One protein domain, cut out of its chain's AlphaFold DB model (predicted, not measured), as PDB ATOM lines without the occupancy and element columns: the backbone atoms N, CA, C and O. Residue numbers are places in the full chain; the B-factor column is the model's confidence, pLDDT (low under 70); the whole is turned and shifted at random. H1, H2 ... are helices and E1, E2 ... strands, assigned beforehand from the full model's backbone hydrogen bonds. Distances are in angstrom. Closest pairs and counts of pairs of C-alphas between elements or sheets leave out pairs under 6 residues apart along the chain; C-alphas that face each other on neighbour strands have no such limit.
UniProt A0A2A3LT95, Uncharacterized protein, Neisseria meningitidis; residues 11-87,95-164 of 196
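This is residues 11 to 87 and 95 to 164 of the 196 residues of an uncharacterized protein of Neisseria meningitidis (UniProt A0A2A3LT95). A strongly twisted sheet of seven strands curls like part of a barrel round one long helix, H2, and the shorter helix H1 packs on the same face near one end of the strands. From the other end of the long strands E4 and E7, a thin arm reaches away from this body and bears the small strand pair E5 and E6. The printed part has 147 residues, with two named helices and nine named strands in the order E1 H1 E2 E3 E4 E5 E6 E7 E8 H2 E9; its class is mixed, helices and strands. The large sheet has the order E2, E3, E4, E7, E8, E1, E9, all antiparallel. The whole is compact, with a radius of gyration of the C-alphas of 16.9 A and spans of 52 by 38 by 33 A.

E1, residues 11 to 16, begins with C-alpha 11 at (-0.458, 63.328, 68.968). H1 is residues 23 to 33, 15.3 A long, and E2 is residues 42 to 44. E3, residues 47 to 55, measures 24.3 A, and E4, residues 69 to 77, 26.5 A, ending with C-alpha 77 at (18.840, 63.151, 89.061). E5 is residues 82 to 84 and E6 residues 97 to 99. E7, residues 110 to 117, measures 23.4 A, and E8, residues 120 to 126, 19.9 A. H2, residues 131 to 146, measures 22.7 A. E9, residues 158 to 161, ends with C-alpha 161 at (0.997, 57.245, 67.712).

E2, E3 and E4 form a meander, each strand the antiparallel neighbour of the one before; N 42 and O 49 are 2.9 A apart, N 48 and O 76 2.8 A. E4 and E7 are antiparallel, with N 71 and O 114 at 2.9 A. E7 and E8 form a hairpin, with N 126 and O 111 at 2.7 A. E8 and E1 stand at 114 degrees, with N 12 and O 121 at 2.8 A. E1 and the edge strand E9 have N 13 and O 160 at 2.9 A. H1 and H2 are on the same face, making two layers. E8, H2 and E9 form a split strand-helix-strand unit, with E1 between its strands and a right-handed crossover. The closest C-alphas of H2 and E9, Ala 135 and Glu 158, are 5.9 A apart; those of H1 and E7, Glu 24 and Val 117, 5.7 A. H2, with residues 141 to 145 alone, touches H1 at a steep tilt of 44 degrees, the same way; their closest C-alphas, Val 30 and Ser 142, are 6.2 A apart. E5 and E6 are antiparallel, with N 84 and O 97 at 2.8 A; E4 and E5 are apart, as are E6 and E7. In H1 and H2 every O i to N i+4 pair is within hydrogen-bond range.

The two C-alphas farthest apart, those of His 95 and Asp 151, are 54.2 A apart. Residues 88 to 94 are not printed; C-alphas 87 and 95 are 12.5 A apart across this cut. The links E3 to E4 and H2 to E9 are long. The mean pLDDT of the printed part is 88.1, and residues 127 and 162 to 164 are under 70.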
ATOM      1  N   TYR A  11       0.897  63.762  68.656       86.69
ATOM      2  CA  TYR A  11      -0.458  63.328  68.968       86.69
ATOM      3  C   TYR A  11      -0.479  61.813  69.170       86.69
ATOM      4  O   TYR A  11      -0.112  61.041  68.281       86.69
ATOM      5  N   LEU A  12      -0.895  61.402  70.361       89.62
ATOM      6  CA  LEU A  12      -0.852  60.034  70.851       89.62
ATOM      7  C   LEU A  12      -2.226  59.639  71.407       89.62
ATOM      8  O   LEU A  12      -3.072  60.483  71.716       89.62
ATOM      9  N   ARG A  13      -2.447  58.335  71.557       89.94
ATOM     10  CA  ARG A  13      -3.580  57.789  72.307       89.94
ATOM     11  C   ARG A  13      -3.092  56.916  73.446       89.94
ATOM     12  O   ARG A  13      -2.193  56.101  73.242       89.94
ATOM     13  N   ALA A  14      -3.709  57.088  74.609       93.94
ATOM     14  CA  ALA A  14      -3.541  56.198  75.741       93.94
ATOM     15  C   ALA A  14      -4.268  54.879  75.460       93.94
ATOM     16  O   ALA A  14      -5.446  54.861  75.088       93.94
ATOM     17  N   GLN A  15      -3.547  53.777  75.617       92.31
ATOM     18  CA  GLN A  15      -4.077  52.429  75.500       92.31
ATOM     19  C   GLN A  15      -3.683  51.600  76.712       92.31
ATOM     20  O   GLN A  15      -2.608  51.788  77.268       92.31
ATOM     21  N   GLN A  16      -4.535  50.654  77.077       92.00
ATOM     22  CA  GLN A  16      -4.245  49.618  78.055       92.00
ATOM     23  C   GLN A  16      -4.771  48.299  77.503       92.00
ATOM     24  O   GLN A  16      -5.913  48.234  77.048       92.00
ATOM     25  N   ASN A  17      -3.940  47.253  77.507       88.50
ATOM     26  CA  ASN A  17      -4.295  45.935  76.967       88.50
ATOM     27  C   ASN A  17      -4.902  46.023  75.549       88.50
ATOM     28  O   ASN A  17      -5.965  45.469  75.280       88.50
ATOM     29  N   HIS A  18      -4.257  46.788  74.658       84.62
ATOM     30  CA  HIS A  18      -4.688  47.049  73.270       84.62
ATOM     31  C   HIS A  18      -6.026  47.796  73.093       84.62
ATOM     32  O   HIS A  18      -6.420  48.080  71.963       84.62
ATOM     33  N   SER A  19      -6.695  48.179  74.181       89.38
ATOM     34  CA  SER A  19      -7.936  48.956  74.156       89.38
ATOM     35  C   SER A  19      -7.667  50.423  74.473       89.38
ATOM     36  O   SER A  19      -6.710  50.746  75.177       89.38
ATOM     37  N   LEU A  20      -8.494  51.332  73.947       92.25
ATOM     38  CA  LEU A  20      -8.417  52.750  74.312       92.25
ATOM     39  C   LEU A  20      -8.684  52.907  75.809       92.25
ATOM     40  O   LEU A  20      -9.633  52.327  76.333       92.25
ATOM     41  N   PHE A  21      -7.851  53.698  76.476       94.62
ATOM     42  CA  PHE A  21      -7.949  53.932  77.910       94.62
ATOM     43  C   PHE A  21      -8.258  55.402  78.180       94.62
ATOM     44  O   PHE A  21      -7.536  56.279  77.702       94.62
ATOM     45  N   ASP A  22      -9.320  55.673  78.939       95.94
ATOM     46  CA  ASP A  22      -9.678  57.032  79.351       95.94
ATOM     47  C   ASP A  22      -8.709  57.530  80.433       95.94
ATOM     48  O   ASP A  22      -8.914  57.368  81.641       95.94
ATOM     49  N   LEU A  23      -7.604  58.107  79.965       96.25
ATOM     50  CA  LEU A  23      -6.551  58.619  80.822       96.25
ATOM     51  C   LEU A  23      -6.994  59.865  81.584       96.25
ATOM     52  O   LEU A  23      -6.559  60.052  82.715       96.25
ATOM     53  N   GLU A  24      -7.839  60.713  81.002       96.06
ATOM     54  CA  GLU A  24      -8.326  61.912  81.681       96.06
ATOM     55  C   GLU A  24      -9.055  61.559  82.979       96.06
ATOM     56  O   GLU A  24      -8.694  62.065  84.046       96.06
ATOM     57  N   VAL A  25     -10.055  60.677  82.911       95.44
ATOM     58  CA  VAL A  25     -10.856  60.310  84.087       95.44
ATOM     59  C   VAL A  25      -9.987  59.625  85.139       95.44
ATOM     60  O   VAL A  25     -10.067  59.960  86.325       95.44
ATOM     61  N   ALA A  26      -9.127  58.698  84.716       95.25
ATOM     62  CA  ALA A  26      -8.224  57.996  85.620       95.25
ATOM     63  C   ALA A  26      -7.240  58.961  86.302       95.25
ATOM     64  O   ALA A  26      -7.065  58.920  87.522       95.25
ATOM     65  N   LEU A  27      -6.644  59.880  85.539       95.44
ATOM     66  CA  LEU A  27      -5.660  60.820  86.060       95.44
ATOM     67  C   LEU A  27      -6.298  61.877  86.968       95.44
ATOM     68  O   LEU A  27      -5.686  62.249  87.963       95.44
ATOM     69  N   ARG A  28      -7.541  62.312  86.716       95.56
ATOM     70  CA  ARG A  28      -8.287  63.172  87.658       95.56
ATOM     71  C   ARG A  28      -8.410  62.525  89.037       95.56
ATOM     72  O   ARG A  28      -8.165  63.194  90.037       95.56
ATOM     73  N   ARG A  29      -8.724  61.225  89.099       94.06
ATOM     74  CA  ARG A  29      -8.814  60.481  90.370       94.06
ATOM     75  C   ARG A  29      -7.459  60.378  91.067       94.06
ATOM     76  O   ARG A  29      -7.362  60.695  92.247       94.06
ATOM     77  N   VAL A  30      -6.411  60.022  90.319       94.50
ATOM     78  CA  VAL A  30      -5.021  59.997  90.814       94.50
ATOM     79  C   VAL A  30      -4.625  61.355  91.401       94.50
ATOM     80  O   VAL A  30      -4.112  61.424  92.512       94.50
ATOM     81  N   LEU A  31      -4.898  62.453  90.691       94.56
ATOM     82  CA  LEU A  31      -4.533  63.801  91.132       94.56
ATOM     83  C   LEU A  31      -5.376  64.298  92.310       94.56
ATOM     84  O   LEU A  31      -4.868  65.074  93.115       94.56
ATOM     85  N   SER A  32      -6.621  63.835  92.442       93.31
ATOM     86  CA  SER A  32      -7.448  64.099  93.623       93.31
ATOM     87  C   SER A  32      -6.877  63.443  94.883       93.31
ATOM     88  O   SER A  32      -6.985  64.016  95.961       93.31
ATOM     89  N   ALA A  33      -6.260  62.266  94.750       91.94
ATOM     90  CA  ALA A  33      -5.606  61.561  95.853       91.94
ATOM     91  C   ALA A  33      -4.169  62.043  96.135       91.94
ATOM     92  O   ALA A  33      -3.569  61.645  97.128       91.94
ATOM     93  N   ALA A  34      -3.615  62.899  95.274       93.56
ATOM     94  CA  ALA A  34      -2.274  63.462  95.395       93.56
ATOM     95  C   ALA A  34      -2.340  64.998  95.454       93.56
ATOM     96  O   ALA A  34      -2.001  65.659  94.471       93.56
ATOM     97  N   PRO A  35      -2.812  65.610  96.555       91.69
ATOM     98  CA  PRO A  35      -3.069  67.052  96.635       91.69
ATOM     99  C   PRO A  35      -1.814  67.929  96.495       91.69
ATOM    100  O   PRO A  35      -1.935  69.090  96.093       91.69
ATOM    101  N   THR A  36      -0.618  67.393  96.731       93.44
ATOM    102  CA  THR A  36       0.653  68.119  96.623       93.44
ATOM    103  C   THR A  36       1.544  67.587  95.497       93.44
ATOM    104  O   THR A  36       1.358  66.484  94.984       93.44
ATOM    105  N   VAL A  37       2.554  68.374  95.099       92.75
ATOM    106  CA  VAL A  37       3.594  67.922  94.152       92.75
ATOM    107  C   VAL A  37       4.374  66.736  94.729       92.75
ATOM    108  O   VAL A  37       4.690  65.802  93.994       92.75
ATOM    109  N   GLN A  38       4.625  66.742  96.042       92.44
ATOM    110  CA  GLN A  38       5.344  65.678  96.743       92.44
ATOM    111  C   GLN A  38       4.625  64.328  96.634       92.44
ATOM    112  O   GLN A  38       5.268  63.306  96.401       92.44
ATOM    113  N   ASP A  39       3.294  64.315  96.693       94.12
ATOM    114  CA  ASP A  39       2.509  63.082  96.543       94.12
ATOM    115  C   ASP A  39       2.725  62.431  95.167       94.12
ATOM    116  O   ASP A  39       2.717  61.204  95.033       94.12
ATOM    117  N   THR A  40       3.014  63.255  94.151       95.75
ATOM    118  CA  THR A  40       3.296  62.810  92.779       95.75
ATOM    119  C   THR A  40       4.748  62.389  92.537       95.75
ATOM    120  O   THR A  40       5.085  61.987  91.423       95.75
ATOM    121  N   GLN A  41       5.620  62.463  93.545       95.06
ATOM    122  CA  GLN A  41       7.022  62.079  93.399       95.06
ATOM    123  C   GLN A  41       7.185  60.564  93.290       95.06
ATOM    124  O   GLN A  41       6.700  59.799  94.131       95.06
ATOM    125  N   ILE A  42       7.932  60.153  92.270       94.38
ATOM    126  CA  ILE A  42       8.419  58.792  92.074       94.38
ATOM    127  C   ILE A  42       9.937  58.860  91.929       94.38
ATOM    128  O   ILE A  42      10.452  59.594  91.083       94.38
ATOM    129  N   GLU A  43      10.638  58.094  92.760       92.31
ATOM    130  CA  GLU A  43      12.089  57.933  92.706       92.31
ATOM    131  C   GLU A  43      12.418  56.554  92.123       92.31
ATOM    132  O   GLU A  43      12.003  55.529  92.661       92.31
ATOM    133  N   GLN A  44      13.135  56.524  91.001       87.19
ATOM    134  CA  GLN A  44      13.602  55.292  90.359       87.19
ATOM    135  C   GLN A  44      14.999  55.492  89.796       87.19
ATOM    136  O   GLN A  44      15.247  56.472  89.101       87.19
ATOM    137  N   TYR A  45      15.912  54.556  90.067       84.62
ATOM    138  CA  TYR A  45      17.288  54.595  89.549       84.62
ATOM    139  C   TYR A  45      17.979  55.956  89.767       84.62
ATOM    140  O   TYR A  45      18.608  56.499  88.861       84.62
ATOM    141  N   ASN A  46      17.819  56.530  90.966       84.44
ATOM    142  CA  ASN A  46      18.322  57.855  91.351       84.44
ATOM    143  C   ASN A  46      17.738  59.045  90.554       84.44
ATOM    144  O   ASN A  46      18.245  60.163  90.634       84.44
ATOM    145  N   GLN A  47      16.667  58.830  89.785       87.56
ATOM    146  CA  GLN A  47      15.892  59.884  89.132       87.56
ATOM    147  C   GLN A  47      14.634  60.182  89.939       87.56
ATOM    148  O   GLN A  47      13.833  59.290  90.216       87.56
ATOM    149  N   LEU A  48      14.442  61.456  90.259       91.44
ATOM    150  CA  LEU A  48      13.230  61.991  90.855       91.44
ATOM    151  C   LEU A  48      12.348  62.559  89.742       91.44
ATOM    152  O   LEU A  48      12.750  63.489  89.042       91.44
ATOM    153  N   THR A  49      11.145  62.008  89.581       94.06
ATOM    154  CA  THR A  49      10.150  62.486  88.609       94.06
ATOM    155  C   THR A  49       8.858  62.868  89.319       94.06
ATOM    156  O   THR A  49       8.403  62.152  90.209       94.06
ATOM    157  N   GLN A  50       8.268  64.004  88.942       95.38
ATOM    158  CA  GLN A  50       7.072  64.546  89.590       95.38
ATOM    159  C   GLN A  50       6.233  65.414  88.649       95.38
ATOM    160  O   GLN A  50       6.748  65.990  87.687       95.38
ATOM    161  N   ILE A  51       4.950  65.583  88.970       96.19
ATOM    162  CA  ILE A  51       4.079  66.561  88.315       96.19
ATOM    163  C   ILE A  51       4.306  67.918  88.981       96.19
ATOM    164  O   ILE A  51       3.876  68.154  90.105       96.19
ATOM    165  N   MET A  52       4.983  68.823  88.277       91.19
ATOM    166  CA  MET A  52       5.319  70.157  88.784       91.19
ATOM    167  C   MET A  52       4.134  71.119  88.715       91.19
ATOM    168  O   MET A  52       3.915  71.911  89.631       91.19
ATOM    169  N   HIS A  53       3.365  71.054  87.626       91.75
ATOM    170  CA  HIS A  53       2.164  71.865  87.442       91.75
ATOM    171  C   HIS A  53       1.036  71.029  86.855       91.75
ATOM    172  O   HIS A  53       1.260  70.148  86.025       91.75
ATOM    173  N   ARG A  54      -0.187  71.352  87.270       94.19
ATOM    174  CA  ARG A  54      -1.410  70.734  86.768       94.19
ATOM    175  C   ARG A  54      -2.536  71.755  86.698       94.19
ATOM    176  O   ARG A  54      -2.727  72.521  87.639       94.19
ATOM    177  N   THR A  55      -3.295  71.715  85.613       92.81
ATOM    178  CA  THR A  55      -4.530  72.482  85.435       92.81
ATOM    179  C   THR A  55      -5.629  71.497  85.087       92.81
ATOM    180  O   THR A  55      -5.572  70.870  84.029       92.81
ATOM    181  N   LEU A  56      -6.599  71.336  85.991       93.12
ATOM    182  CA  LEU A  56      -7.682  70.361  85.829       93.12
ATOM    183  C   LEU A  56      -8.834  70.884  84.959       93.12
ATOM    184  O   LEU A  56      -9.566  70.086  84.388       93.12
ATOM    185  N   ASP A  57      -8.962  72.204  84.831       91.88
ATOM    186  CA  ASP A  57     -10.011  72.864  84.049       91.88
ATOM    187  C   ASP A  57      -9.376  73.963  83.187       91.88
ATOM    188  O   ASP A  57      -9.457  75.156  83.510       91.88
ATOM    189  N   PRO A  58      -8.622  73.581  82.142       89.00
ATOM    190  CA  PRO A  58      -7.925  74.543  81.310       89.00
ATOM    191  C   PRO A  58      -8.919  75.421  80.544       89.00
ATOM    192  O   PRO A  58      -9.997  74.987  80.129       89.00
ATOM    193  N   LYS A  59      -8.527  76.682  80.349       86.19
ATOM    194  CA  LYS A  59      -9.312  77.691  79.639       86.19
ATOM    195  C   LYS A  59      -8.522  78.252  78.464       86.19
ATOM    196  O   LYS A  59      -7.297  78.354  78.538       86.19
ATOM    197  N   ASP A  60      -9.222  78.619  77.397       83.69
ATOM    198  CA  ASP A  60      -8.637  79.358  76.282       83.69
ATOM    199  C   ASP A  60      -8.337  80.821  76.665       83.69
ATOM    200  O   ASP A  60      -8.644  81.293  77.763       83.69
ATOM    201  N   VAL A  61      -7.751  81.572  75.728       82.38
ATOM    202  CA  VAL A  61      -7.419  82.998  75.912       82.38
ATOM    203  C   VAL A  61      -8.640  83.895  76.148       82.38
ATOM    204  O   VAL A  61      -8.488  85.016  76.624       82.38
ATOM    205  N   LYS A  62      -9.843  83.421  75.810       87.06
ATOM    206  CA  LYS A  62     -11.118  84.118  76.012       87.06
ATOM    207  C   LYS A  62     -11.817  83.680  77.306       87.06
ATOM    208  O   LYS A  62     -12.869  84.218  77.631       87.06
ATOM    209  N   GLY A  63     -11.237  82.739  78.053       84.19
ATOM    210  CA  GLY A  63     -11.785  82.211  79.300       84.19
ATOM    211  C   GLY A  63     -12.775  81.054  79.133       84.19
ATOM    212  O   GLY A  63     -13.345  80.619  80.137       84.19
ATOM    213  N   ASN A  64     -12.970  80.529  77.921       85.56
ATOM    214  CA  ASN A  64     -13.838  79.377  77.684       85.56
ATOM    215  C   ASN A  64     -13.137  78.092  78.122       85.56
ATOM    216  O   ASN A  64     -11.945  77.922  77.870       85.56
ATOM    217  N   SER A  65     -13.876  77.171  78.743       88.19
ATOM    218  CA  SER A  65     -13.344  75.842  79.057       88.19
ATOM    219  C   SER A  65     -13.015  75.095  77.768       88.19
ATOM    220  O   SER A  65     -13.859  75.008  76.876       88.19
ATOM    221  N   ILE A  66     -11.803  74.546  77.680       86.69
ATOM    222  CA  ILE A  66     -11.397  73.687  76.555       86.69
ATOM    223  C   ILE A  66     -11.490  72.192  76.892       86.69
ATOM    224  O   ILE A  66     -11.232  71.355  76.030       86.69
ATOM    225  N   GLY A  67     -11.912  71.858  78.121       89.69
ATOM    226  CA  GLY A  67     -11.956  70.488  78.632       89.69
ATOM    227  C   GLY A  67     -10.565  69.891  78.875       89.69
ATOM    228  O   GLY A  67      -9.544  70.517  78.595       89.69
ATOM    229  N   GLY A  68     -10.508  68.670  79.406       92.31
ATOM    230  CA  GLY A  68      -9.240  67.967  79.580       92.31
ATOM    231  C   GLY A  68      -8.365  68.456  80.732       92.31
ATOM    232  O   GLY A  68      -8.809  69.149  81.645       92.31
ATOM    233  N   LEU A  69      -7.091  68.068  80.678       94.00
ATOM    234  CA  LEU A  69      -6.062  68.335  81.684       94.00
ATOM    235  C   LEU A  69      -4.792  68.871  81.027       94.00
ATOM    236  O   LEU A  69      -4.361  68.342  80.004       94.00
ATOM    237  N   LEU A  70      -4.137  69.843  81.663       94.19
ATOM    238  CA  LEU A  70      -2.758  70.225  81.341       94.19
ATOM    239  C   LEU A  70      -1.823  69.757  82.449       94.19
ATOM    240  O   LEU A  70      -2.042  70.094  83.612       94.19
ATOM    241  N   ILE A  71      -0.773  69.018  82.094       95.69
ATOM    242  CA  ILE A  71       0.196  68.454  83.038       95.69
ATOM    243  C   ILE A  71       1.614  68.826  82.600       95.69
ATOM    244  O   ILE A  71       1.990  68.626  81.446       95.69
ATOM    245  N   HIS A  72       2.404  69.339  83.541       94.62
ATOM    246  CA  HIS A  72       3.844  69.524  83.405       94.62
ATOM    247  C   HIS A  72       4.568  68.535  84.318       94.62
ATOM    248  O   HIS A  72       4.393  68.573  85.538       94.62
ATOM    249  N   ILE A  73       5.390  67.672  83.730       94.56
ATOM    250  CA  ILE A  73       6.210  66.687  84.434       94.56
ATOM    251  C   ILE A  73       7.661  67.133  84.369       94.56
ATOM    252  O   ILE A  73       8.173  67.389  83.282       94.56
ATOM    253  N   GLY A  74       8.314  67.161  85.525       91.62
ATOM    254  CA  GLY A  74       9.742  67.406  85.647       91.62
ATOM    255  C   GLY A  74      10.474  66.168  86.141       91.62
ATOM    256  O   GLY A  74       9.958  65.430  86.982       91.62
ATOM    257  N   SER A  75      11.677  65.952  85.621       91.12
ATOM    258  CA  SER A  75      12.572  64.873  86.028       91.12
ATOM    259  C   SER A  75      14.009  65.376  86.180       91.12
ATOM    260  O   SER A  75      14.517  66.142  85.350       91.12
ATOM    261  N   GLY A  76      14.668  64.940  87.248       86.94
ATOM    262  CA  GLY A  76      16.055  65.265  87.560       86.94
ATOM    263  C   GLY A  76      16.737  64.121  88.297       86.94
ATOM    264  O   GLY A  76      16.077  63.275  88.896       86.94
ATOM    265  N   THR A  77      18.062  64.082  88.244       84.62
ATOM    266  CA  THR A  77      18.840  63.151  89.061       84.62
ATOM    267  C   THR A  77      18.934  63.721  90.476       84.62
ATOM    268  O   THR A  77      19.281  64.891  90.656       84.62
ATOM    269  N   LYS A  78      18.605  62.904  91.474       80.50
ATOM    270  CA  LYS A  78      18.654  63.301  92.880       80.50
ATOM    271  C   LYS A  78      20.097  63.586  93.292       80.50
ATOM    272  O   LYS A  78      20.997  62.815  92.960       80.50
ATOM    273  N   ASP A  79      20.297  64.724  93.954       75.75
ATOM    274  CA  ASP A  79      21.590  65.208  94.465       75.75
ATOM    275  C   ASP A  79      22.717  65.316  93.409       75.75
ATOM    276  O   ASP A  79      23.907  65.401  93.732       75.75
ATOM    277  N   GLU A  80      22.362  65.346  92.119       80.19
ATOM    278  CA  GLU A  80      23.342  65.406  91.037       80.19
ATOM    279  C   GLU A  80      24.085  66.735  91.029       80.19
ATOM    280  O   GLU A  80      23.492  67.811  90.949       80.19
ATOM    281  N   HIS A  81      25.410  66.643  91.035       81.06
ATOM    282  CA  HIS A  81      26.271  67.801  90.892       81.06
ATOM    283  C   HIS A  81      26.418  68.162  89.413       81.06
ATOM    284  O   HIS A  81      26.723  67.311  88.573       81.06
ATOM    285  N   ILE A  82      26.240  69.440  89.081       81.19
ATOM    286  CA  ILE A  82      26.420  69.937  87.715       81.19
ATOM    287  C   ILE A  82      27.835  70.463  87.546       81.19
ATOM    288  O   ILE A  82      28.335  71.207  88.388       81.19
ATOM    289  N   ARG A  83      28.470  70.103  86.426       81.31
ATOM    290  CA  ARG A  83      29.745  70.693  86.024       81.31
ATOM    291  C   ARG A  83      29.565  72.175  85.702       81.31
ATOM    292  O   ARG A  83      28.697  72.534  84.908       81.31
ATOM    293  N   THR A  84      30.393  73.018  86.293       83.31
ATOM    294  CA  THR A  84      30.409  74.461  86.055       83.31
ATOM    295  C   THR A  84      31.625  74.841  85.223       83.31
ATOM    296  O   THR A  84      32.626  74.131  85.226       83.31
ATOM    297  N   MET A  85      31.533  75.958  84.509       83.62
ATOM    298  CA  MET A  85      32.660  76.599  83.829       83.62
ATOM    299  C   MET A  85      32.739  78.057  84.280       83.62
ATOM    300  O   MET A  85      31.728  78.646  84.679       83.62
ATOM    301  N   SER A  86      33.928  78.643  84.224       81.25
ATOM    302  CA  SER A  86      34.122  80.060  84.484       81.25
ATOM    303  C   SER A  86      33.526  80.887  83.349       81.25
ATOM    304  O   SER A  86      33.791  80.657  82.174       81.25
ATOM    305  N   ASN A  87      32.760  81.920  83.695       84.44
ATOM    306  CA  ASN A  87      32.263  82.891  82.712       84.44
ATOM    307  C   ASN A  87      33.333  83.918  82.298       84.44
ATOM    308  O   ASN A  87      33.074  84.764  81.443       84.44
ATOM    309  N   HIS A  95      39.252  73.681  83.664       79.44
ATOM    310  CA  HIS A  95      38.886  72.319  84.052       79.44
ATOM    311  C   HIS A  95      37.468  72.224  84.635       79.44
ATOM    312  O   HIS A  95      36.961  71.114  84.836       79.44
ATOM    313  N   GLY A  96      36.816  73.369  84.853       80.62
ATOM    314  CA  GLY A  96      35.495  73.474  85.437       80.62
ATOM    315  C   GLY A  96      35.453  73.084  86.913       80.62
ATOM    316  O   GLY A  96      36.392  72.525  87.479       80.62
ATOM    317  N   GLY A  97      34.325  73.377  87.551       82.12
ATOM    318  CA  GLY A  97      34.011  72.926  88.905       82.12
ATOM    319  C   GLY A  97      32.830  71.962  88.915       82.12
ATOM    320  O   GLY A  97      32.284  71.600  87.871       82.12
ATOM    321  N   THR A  98      32.393  71.569  90.104       82.50
ATOM    322  CA  THR A  98      31.103  70.907  90.315       82.50
ATOM    323  C   THR A  98      30.302  71.685  91.345       82.50
ATOM    324  O   THR A  98      30.840  72.159  92.343       82.50
ATOM    325  N   GLN A  99      29.006  71.843  91.096       83.81
ATOM    326  CA  GLN A  99      28.092  72.489  92.025       83.81
ATOM    327  C   GLN A  99      26.959  71.537  92.384       83.81
ATOM    328  O   GLN A  99      26.233  71.062  91.507       83.81
ATOM    329  N   ALA A 100      26.825  71.267  93.682       82.06
ATOM    330  CA  ALA A 100      25.674  70.576  94.247       82.06
ATOM    331  C   ALA A 100      24.400  71.415  94.044       82.06
ATOM    332  O   ALA A 100      24.479  72.652  93.999       82.06
ATOM    333  N   PRO A 101      23.219  70.786  93.947       78.12
ATOM    334  CA  PRO A 101      21.980  71.538  93.988       78.12
ATOM    335  C   PRO A 101      21.820  72.216  95.363       78.12
ATOM    336  O   PRO A 101      22.356  71.732  96.363       78.12
ATOM    337  N   PRO A 102      21.087  73.341  95.447       80.62
ATOM    338  CA  PRO A 102      20.721  73.925  96.734       80.62
ATOM    339  C   PRO A 102      20.003  72.900  97.624       80.62
ATOM    340  O   PRO A 102      19.273  72.048  97.121       80.62
ATOM    341  N   SER A 103      20.182  72.997  98.946       77.62
ATOM    342  CA  SER A 103      19.602  72.039  99.900       77.62
ATOM    343  C   SER A 103      18.088  71.886  99.709       77.62
ATOM    344  O   SER A 103      17.360  72.880  99.689       77.62
ATOM    345  N   GLY A 104      17.628  70.642  99.543       75.06
ATOM    346  CA  GLY A 104      16.219  70.309  99.308       75.06
ATOM    347  C   GLY A 104      15.749  70.442  97.854       75.06
ATOM    348  O   GLY A 104      14.567  70.237  97.585       75.06
ATOM    349  N   TYR A 105      16.643  70.759  96.914       73.56
ATOM    350  CA  TYR A 105      16.331  70.871  95.490       73.56
ATOM    351  C   TYR A 105      17.128  69.858  94.665       73.56
ATOM    352  O   TYR A 105      18.169  69.355  95.069       73.56
ATOM    353  N   SER A 106      16.641  69.566  93.463       77.19
ATOM    354  CA  SER A 106      17.387  68.840  92.434       77.19
ATOM    355  C   SER A 106      17.342  69.645  91.146       77.19
ATOM    356  O   SER A 106      16.381  70.378  90.893       77.19
ATOM    357  N   PHE A 107      18.378  69.528  90.322       78.62
ATOM    358  CA  PHE A 107      18.378  70.207  89.038       78.62
ATOM    359  C   PHE A 107      17.388  69.546  88.080       78.62
ATOM    360  O   PHE A 107      17.432  68.340  87.835       78.62
ATOM    361  N   LEU A 108      16.505  70.361  87.511       79.00
ATOM    362  CA  LEU A 108      15.567  69.927  86.490       79.00
ATOM    363  C   LEU A 108      16.319  69.697  85.177       79.00
ATOM    364  O   LEU A 108      16.916  70.621  84.623       79.00
ATOM    365  N   ARG A 109      16.321  68.453  84.695       79.94
ATOM    366  CA  ARG A 109      17.062  68.052  83.487       79.94
ATOM    367  C   ARG A 109      16.149  67.759  82.315       79.94
ATOM    368  O   ARG A 109      16.514  68.015  81.168       79.94
ATOM    369  N   LYS A 110      14.992  67.170  82.604       85.94
ATOM    370  CA  LYS A 110      14.052  66.688  81.601       85.94
ATOM    371  C   LYS A 110      12.653  67.140  81.969       85.94
ATOM    372  O   LYS A 110      12.282  67.127  83.139       85.94
ATOM    373  N   GLU A 111      11.885  67.510  80.960       89.69
ATOM    374  CA  GLU A 111      10.535  68.033  81.139       89.69
ATOM    375  C   GLU A 111       9.610  67.448  80.080       89.69
ATOM    376  O   GLU A 111      10.035  67.146  78.963       89.69
ATOM    377  N   ALA A 112       8.336  67.303  80.414       91.12
ATOM    378  CA  ALA A 112       7.301  66.949  79.457       91.12
ATOM    379  C   ALA A 112       6.019  67.720  79.745       91.12
ATOM    380  O   ALA A 112       5.595  67.854  80.892       91.12
ATOM    381  N   PHE A 113       5.384  68.178  78.674       92.44
ATOM    382  CA  PHE A 113       4.101  68.862  78.700       92.44
ATOM    383  C   PHE A 113       3.058  67.987  78.022       92.44
ATOM    384  O   PHE A 113       3.278  67.494  76.910       92.44
ATOM    385  N   LEU A 114       1.937  67.785  78.708       94.06
ATOM    386  CA  LEU A 114       0.834  66.960  78.247       94.06
ATOM    387  C   LEU A 114      -0.462  67.761  78.278       94.06
ATOM    388  O   LEU A 114      -0.772  68.404  79.280       94.06
ATOM    389  N   TYR A 115      -1.233  67.662  77.199       94.56
ATOM    390  CA  TYR A 115      -2.656  67.986  77.188       94.56
ATOM    391  C   TYR A 115      -3.452  66.704  76.943       94.56
ATOM    392  O   TYR A 115      -3.178  65.993  75.975       94.56
ATOM    393  N   ILE A 116      -4.388  66.388  77.836       95.31
ATOM    394  CA  ILE A 116      -5.093  65.101  77.867       95.31
ATOM    395  C   ILE A 116      -6.599  65.351  77.823       95.31
ATOM    396  O   ILE A 116      -7.104  66.075  78.673       95.31
ATOM    397  N   VAL A 117      -7.299  64.734  76.866       94.81
ATOM    398  CA  VAL A 117      -8.772  64.736  76.766       94.81
ATOM    399  C   VAL A 117      -9.244  63.306  76.519       94.81
ATOM    400  O   VAL A 117      -8.952  62.730  75.466       94.81
ATOM    401  N   GLY A 118      -9.947  62.705  77.476       94.44
ATOM    402  CA  GLY A 118     -10.278  61.279  77.456       94.44
ATOM    403  C   GLY A 118      -9.034  60.402  77.242       94.44
ATOM    404  O   GLY A 118      -8.095  60.402  78.037       94.44
ATOM    405  N   HIS A 119      -8.992  59.685  76.114       94.25
ATOM    406  CA  HIS A 119      -7.854  58.849  75.700       94.25
ATOM    407  C   HIS A 119      -6.850  59.564  74.772       94.25
ATOM    408  O   HIS A 119      -5.873  58.957  74.328       94.25
ATOM    409  N   HIS A 120      -7.093  60.825  74.409       92.38
ATOM    410  CA  HIS A 120      -6.232  61.616  73.531       92.38
ATOM    411  C   HIS A 120      -5.147  62.337  74.319       92.38
ATOM    412  O   HIS A 120      -5.431  62.950  75.344       92.38
ATOM    413  N   VAL A 121      -3.914  62.309  73.807       91.81
ATOM    414  CA  VAL A 121      -2.759  62.937  74.451       91.81
ATOM    415  C   VAL A 121      -1.967  63.738  73.425       91.81
ATOM    416  O   VAL A 121      -1.447  63.186  72.458       91.81
ATOM    417  N   ILE A 122      -1.849  65.042  73.647       90.94
ATOM    418  CA  ILE A 122      -0.864  65.888  72.973       90.94
ATOM    419  C   ILE A 122       0.365  65.951  73.875       90.94
ATOM    420  O   ILE A 122       0.264  66.353  75.030       90.94
ATOM    421  N   PHE A 123       1.516  65.547  73.350       88.19
ATOM    422  CA  PHE A 123       2.755  65.386  74.101       88.19
ATOM    423  C   PHE A 123       3.883  66.238  73.510       88.19
ATOM    424  O   PHE A 123       4.132  66.203  72.305       88.19
ATOM    425  N   CYS A 124       4.604  66.955  74.369       87.44
ATOM    426  CA  CYS A 124       5.811  67.702  74.020       87.44
ATOM    427  C   CYS A 124       6.897  67.431  75.068       87.44
ATOM    428  O   CYS A 124       6.801  67.898  76.203       87.44
ATOM    429  N   GLY A 125       7.917  66.660  74.695       84.44
ATOM    430  CA  GLY A 125       9.031  66.293  75.572       84.44
ATOM    431  C   GLY A 125      10.262  67.187  75.398       84.44
ATOM    432  O   GLY A 125      10.498  67.781  74.343       84.44
ATOM    433  N   HIS A 126      11.087  67.255  76.437       78.94
ATOM    434  CA  HIS A 126      12.398  67.892  76.446       78.94
ATOM    435  C   HIS A 126      13.390  67.088  77.302       78.94
ATOM    436  O   HIS A 126      13.005  66.409  78.251       78.94
ATOM    437  N   GLY A 127      14.684  67.144  76.966       65.81
ATOM    438  CA  GLY A 127      15.741  66.501  77.759       65.81
ATOM    439  C   GLY A 127      15.688  64.965  77.802       65.81
ATOM    440  O   GLY A 127      16.114  64.379  78.786       65.81
ATOM    441  N   PHE A 128      15.181  64.299  76.758       74.44
ATOM    442  CA  PHE A 128      14.979  62.836  76.691       74.44
ATOM    443  C   PHE A 128      13.871  62.266  77.588       74.44
ATOM    444  O   PHE A 128      13.783  61.047  77.729       74.44
ATOM    445  N   LEU A 129      12.993  63.094  78.166       83.19
ATOM    446  CA  LEU A 129      11.756  62.567  78.742       83.19
ATOM    447  C   LEU A 129      10.831  62.158  77.587       83.19
ATOM    448  O   LEU A 129      10.243  63.014  76.929       83.19
ATOM    449  N   SER A 130      10.791  60.862  77.275       89.00
ATOM    450  CA  SER A 130      10.016  60.315  76.161       89.00
ATOM    451  C   SER A 130       8.566  60.039  76.570       89.00
ATOM    452  O   SER A 130       8.235  59.949  77.754       89.00
ATOM    453  N   ALA A 131       7.696  59.848  75.577       90.00
ATOM    454  CA  ALA A 131       6.311  59.459  75.816       90.00
ATOM    455  C   ALA A 131       6.218  58.138  76.609       90.00
ATOM    456  O   ALA A 131       5.424  58.042  77.541       90.00
ATOM    457  N   SER A 132       7.062  57.145  76.300       91.12
ATOM    458  CA  SER A 132       7.082  55.871  77.030       91.12
ATOM    459  C   SER A 132       7.509  56.047  78.487       91.12
ATOM    460  O   SER A 132       6.855  55.503  79.369       91.12
ATOM    461  N   THR A 133       8.530  56.865  78.763       92.12
ATOM    462  CA  THR A 133       8.948  57.162  80.142       92.12
ATOM    463  C   THR A 133       7.834  57.846  80.931       92.12
ATOM    464  O   THR A 133       7.604  57.499  82.087       92.12
ATOM    465  N   VAL A 134       7.100  58.778  80.312       94.44
ATOM    466  CA  VAL A 134       5.943  59.408  80.963       94.44
ATOM    467  C   VAL A 134       4.824  58.401  81.228       94.44
ATOM    468  O   VAL A 134       4.260  58.407  82.319       94.44
ATOM    469  N   ALA A 135       4.517  57.521  80.276       94.88
ATOM    470  CA  ALA A 135       3.505  56.483  80.454       94.88
ATOM    471  C   ALA A 135       3.851  55.540  81.623       94.88
ATOM    472  O   ALA A 135       3.006  55.283  82.486       94.88
ATOM    473  N   SER A 136       5.114  55.105  81.710       94.19
ATOM    474  CA  SER A 136       5.629  54.324  82.839       94.19
ATOM    475  C   SER A 136       5.510  55.081  84.160       94.19
ATOM    476  O   SER A 136       4.985  54.533  85.125       94.19
ATOM    477  N   TYR A 137       5.929  56.349  84.201       95.69
ATOM    478  CA  TYR A 137       5.820  57.190  85.395       95.69
ATOM    479  C   TYR A 137       4.370  57.328  85.886       95.69
ATOM    480  O   TYR A 137       4.106  57.113  87.066       95.69
ATOM    481  N   LEU A 138       3.420  57.637  84.996       96.12
ATOM    482  CA  LEU A 138       2.008  57.778  85.366       96.12
ATOM    483  C   LEU A 138       1.423  56.456  85.884       96.12
ATOM    484  O   LEU A 138       0.667  56.457  86.855       96.12
ATOM    485  N   SER A 139       1.808  55.333  85.275       94.69
ATOM    486  CA  SER A 139       1.387  53.997  85.709       94.69
ATOM    487  C   SER A 139       1.920  53.677  87.112       94.69
ATOM    488  O   SER A 139       1.159  53.264  87.988       94.69
ATOM    489  N   LEU A 140       3.201  53.956  87.371       95.00
ATOM    490  CA  LEU A 140       3.826  53.796  88.691       95.00
ATOM    491  C   LEU A 140       3.193  54.696  89.750       95.00
ATOM    492  O   LEU A 140       2.956  54.247  90.871       95.00
ATOM    493  N   LEU A 141       2.879  55.943  89.394       95.62
ATOM    494  CA  LEU A 141       2.181  56.862  90.281       95.62
ATOM    495  C   LEU A 141       0.804  56.317  90.675       95.62
ATOM    496  O   LEU A 141       0.465  56.328  91.857       95.62
ATOM    497  N   SER A 142       0.037  55.794  89.712       94.88
ATOM    498  CA  SER A 142      -1.264  55.178  90.003       94.88
ATOM    499  C   SER A 142      -1.134  53.992  90.965       94.88
ATOM    500  O   SER A 142      -1.905  53.887  91.916       94.88
ATOM    501  N   ASN A 143      -0.104  53.157  90.779       92.81
ATOM    502  CA  ASN A 143       0.164  52.004  91.634       92.81
ATOM    503  C   ASN A 143       0.485  52.431  93.068       92.81
ATOM    504  O   ASN A 143      -0.158  51.944  93.994       92.81
ATOM    505  N   LYS A 144       1.419  53.378  93.229       93.69
ATOM    506  CA  LYS A 144       1.828  53.919  94.532       93.69
ATOM    507  C   LYS A 144       0.637  54.487  95.303       93.69
ATOM    508  O   LYS A 144       0.481  54.221  96.488       93.69
ATOM    509  N   LEU A 145      -0.209  55.286  94.651       92.50
ATOM    510  CA  LEU A 145      -1.336  55.912  95.349       92.50
ATOM    511  C   LEU A 145      -2.443  54.914  95.692       92.50
ATOM    512  O   LEU A 145      -3.131  55.103  96.698       92.50
ATOM    513  N   ARG A 146      -2.610  53.860  94.886       91.69
ATOM    514  CA  ARG A 146      -3.613  52.823  95.137       91.69
ATOM    515  C   ARG A 146      -3.328  52.021  96.403       91.69
ATOM    516  O   ARG A 146      -4.279  51.613  97.058       91.69
ATOM    517  N   GLU A 147      -2.061  51.830  96.778       88.12
ATOM    518  CA  GLU A 147      -1.685  51.130  98.022       88.12
ATOM    519  C   GLU A 147      -2.410  51.696  99.253       88.12
ATOM    520  O   GLU A 147      -2.790  50.939 100.140       88.12
ATOM    521  N   ASN A 148      -2.680  53.006  99.255       84.75
ATOM    522  CA  ASN A 148      -3.385  53.695 100.335       84.75
ATOM    523  C   ASN A 148      -4.823  54.111  99.974       84.75
ATOM    524  O   ASN A 148      -5.536  54.620 100.832       84.75
ATOM    525  N   ASN A 149      -5.257  53.921  98.722       86.44
ATOM    526  CA  ASN A 149      -6.571  54.337  98.218       86.44
ATOM    527  C   ASN A 149      -7.118  53.304  97.210       86.44
ATOM    528  O   ASN A 149      -6.867  53.431  96.006       86.44
ATOM    529  N   PRO A 150      -7.892  52.299  97.665       84.19
ATOM    530  CA  PRO A 150      -8.387  51.209  96.816       84.19
ATOM    531  C   PRO A 150      -9.243  51.666  95.623       84.19
ATOM    532  O   PRO A 150      -9.286  50.984  94.602       84.19
ATOM    533  N   ASP A 151      -9.878  52.836  95.728       84.25
ATOM    534  CA  ASP A 151     -10.742  53.417  94.690       84.25
ATOM    535  C   ASP A 151      -9.973  53.968  93.474       84.25
ATOM    536  O   ASP A 151     -10.565  54.315  92.441       84.25
ATOM    537  N   ILE A 152      -8.641  54.069  93.575       88.19
ATOM    538  CA  ILE A 152      -7.788  54.468  92.459       88.19
ATOM    539  C   ILE A 152      -7.650  53.295  91.493       88.19
ATOM    540  O   ILE A 152      -7.106  52.237  91.814       88.19
ATOM    541  N   VAL A 153      -8.092  53.521  90.259       84.94
ATOM    542  CA  VAL A 153      -7.889  52.576  89.162       84.94
ATOM    543  C   VAL A 153      -6.390  52.461  88.895       84.94
ATOM    544  O   VAL A 153      -5.752  53.432  88.493       84.94
ATOM    545  N   GLN A 154      -5.838  51.265  89.094       85.38
ATOM    546  CA  GLN A 154      -4.508  50.940  88.587       85.38
ATOM    547  C   GLN A 154      -4.562  50.912  87.067       85.38
ATOM    548  O   GLN A 154      -5.407  50.229  86.480       85.38
ATOM    549  N   PHE A 155      -3.613  51.600  86.445       88.31
ATOM    550  CA  PHE A 155      -3.446  51.537  85.009       88.31
ATOM    551  C   PHE A 155      -1.993  51.305  84.615       88.31
ATOM    552  O   PHE A 155      -1.062  51.769  85.270       88.31
ATOM    553  N   ASN A 156      -1.824  50.558  83.528       91.88
ATOM    554  CA  ASN A 156      -0.554  50.344  82.851       91.88
ATOM    555  C   ASN A 156      -0.739  50.783  81.403       91.88
ATOM    556  O   ASN A 156      -1.163  50.004  80.545       91.88
ATOM    557  N   ILE A 157      -0.534  52.076  81.182       92.94
ATOM    558  CA  ILE A 157      -0.827  52.706  79.901       92.94
ATOM    559  C   ILE A 157       0.372  52.633  78.962       92.94
ATOM    560  O   ILE A 157       1.525  52.765  79.365       92.94
ATOM    561  N   GLU A 158       0.075  52.543  77.675       93.00
ATOM    562  CA  GLU A 158       1.009  52.802  76.592       93.00
ATOM    563  C   GLU A 158       0.499  53.971  75.753       93.00
ATOM    564  O   GLU A 158      -0.697  54.084  75.472       93.00
ATOM    565  N   PHE A 159       1.412  54.828  75.299       91.06
ATOM    566  CA  PHE A 159       1.087  55.825  74.286       91.06
ATOM    567  C   PHE A 159       1.405  55.287  72.896       91.06
ATOM    568  O   PHE A 159       2.562  55.002  72.582       91.06
ATOM    569  N   LYS A 160       0.388  55.196  72.039       86.38
ATOM    570  CA  LYS A 160       0.566  54.868  70.620       86.38
ATOM    571  C   LYS A 160       0.345  56.095  69.754       86.38
ATOM    572  O   LYS A 160      -0.628  56.829  69.935       86.38
ATOM    573  N   ALA A 161       1.233  56.293  68.785       81.81
ATOM    574  CA  ALA A 161       0.997  57.245  67.712       81.81
ATOM    575  C   ALA A 161      -0.210  56.797  66.882       81.81
ATOM    576  O   ALA A 161      -0.398  55.610  66.614       81.81
ATOM    577  N   VAL A 162      -1.035  57.751  66.464       64.06
ATOM    578  CA  VAL A 162      -2.127  57.467  65.533       64.06
ATOM    579  C   VAL A 162      -1.551  57.500  64.123       64.06
ATOM    580  O   VAL A 162      -1.285  58.571  63.595       64.06
ATOM    581  N   GLY A 163      -1.355  56.327  63.518       45.47
ATOM    582  CA  GLY A 163      -0.857  56.200  62.141       45.47
ATOM    583  C   GLY A 163      -1.881  56.543  61.053       45.47
ATOM    584  O   GLY A 163      -1.559  56.459  59.875       45.47
ATOM    585  N   ASN A 164      -3.117  56.905  61.414       44.00
ATOM    586  CA  ASN A 164      -4.149  57.214  60.432       44.00
ATOM    587  C   ASN A 164      -4.137  58.713  60.075       44.00
ATOM    588  O   ASN A 164      -4.617  59.555  60.845       44.00
TER     589      ASN A 164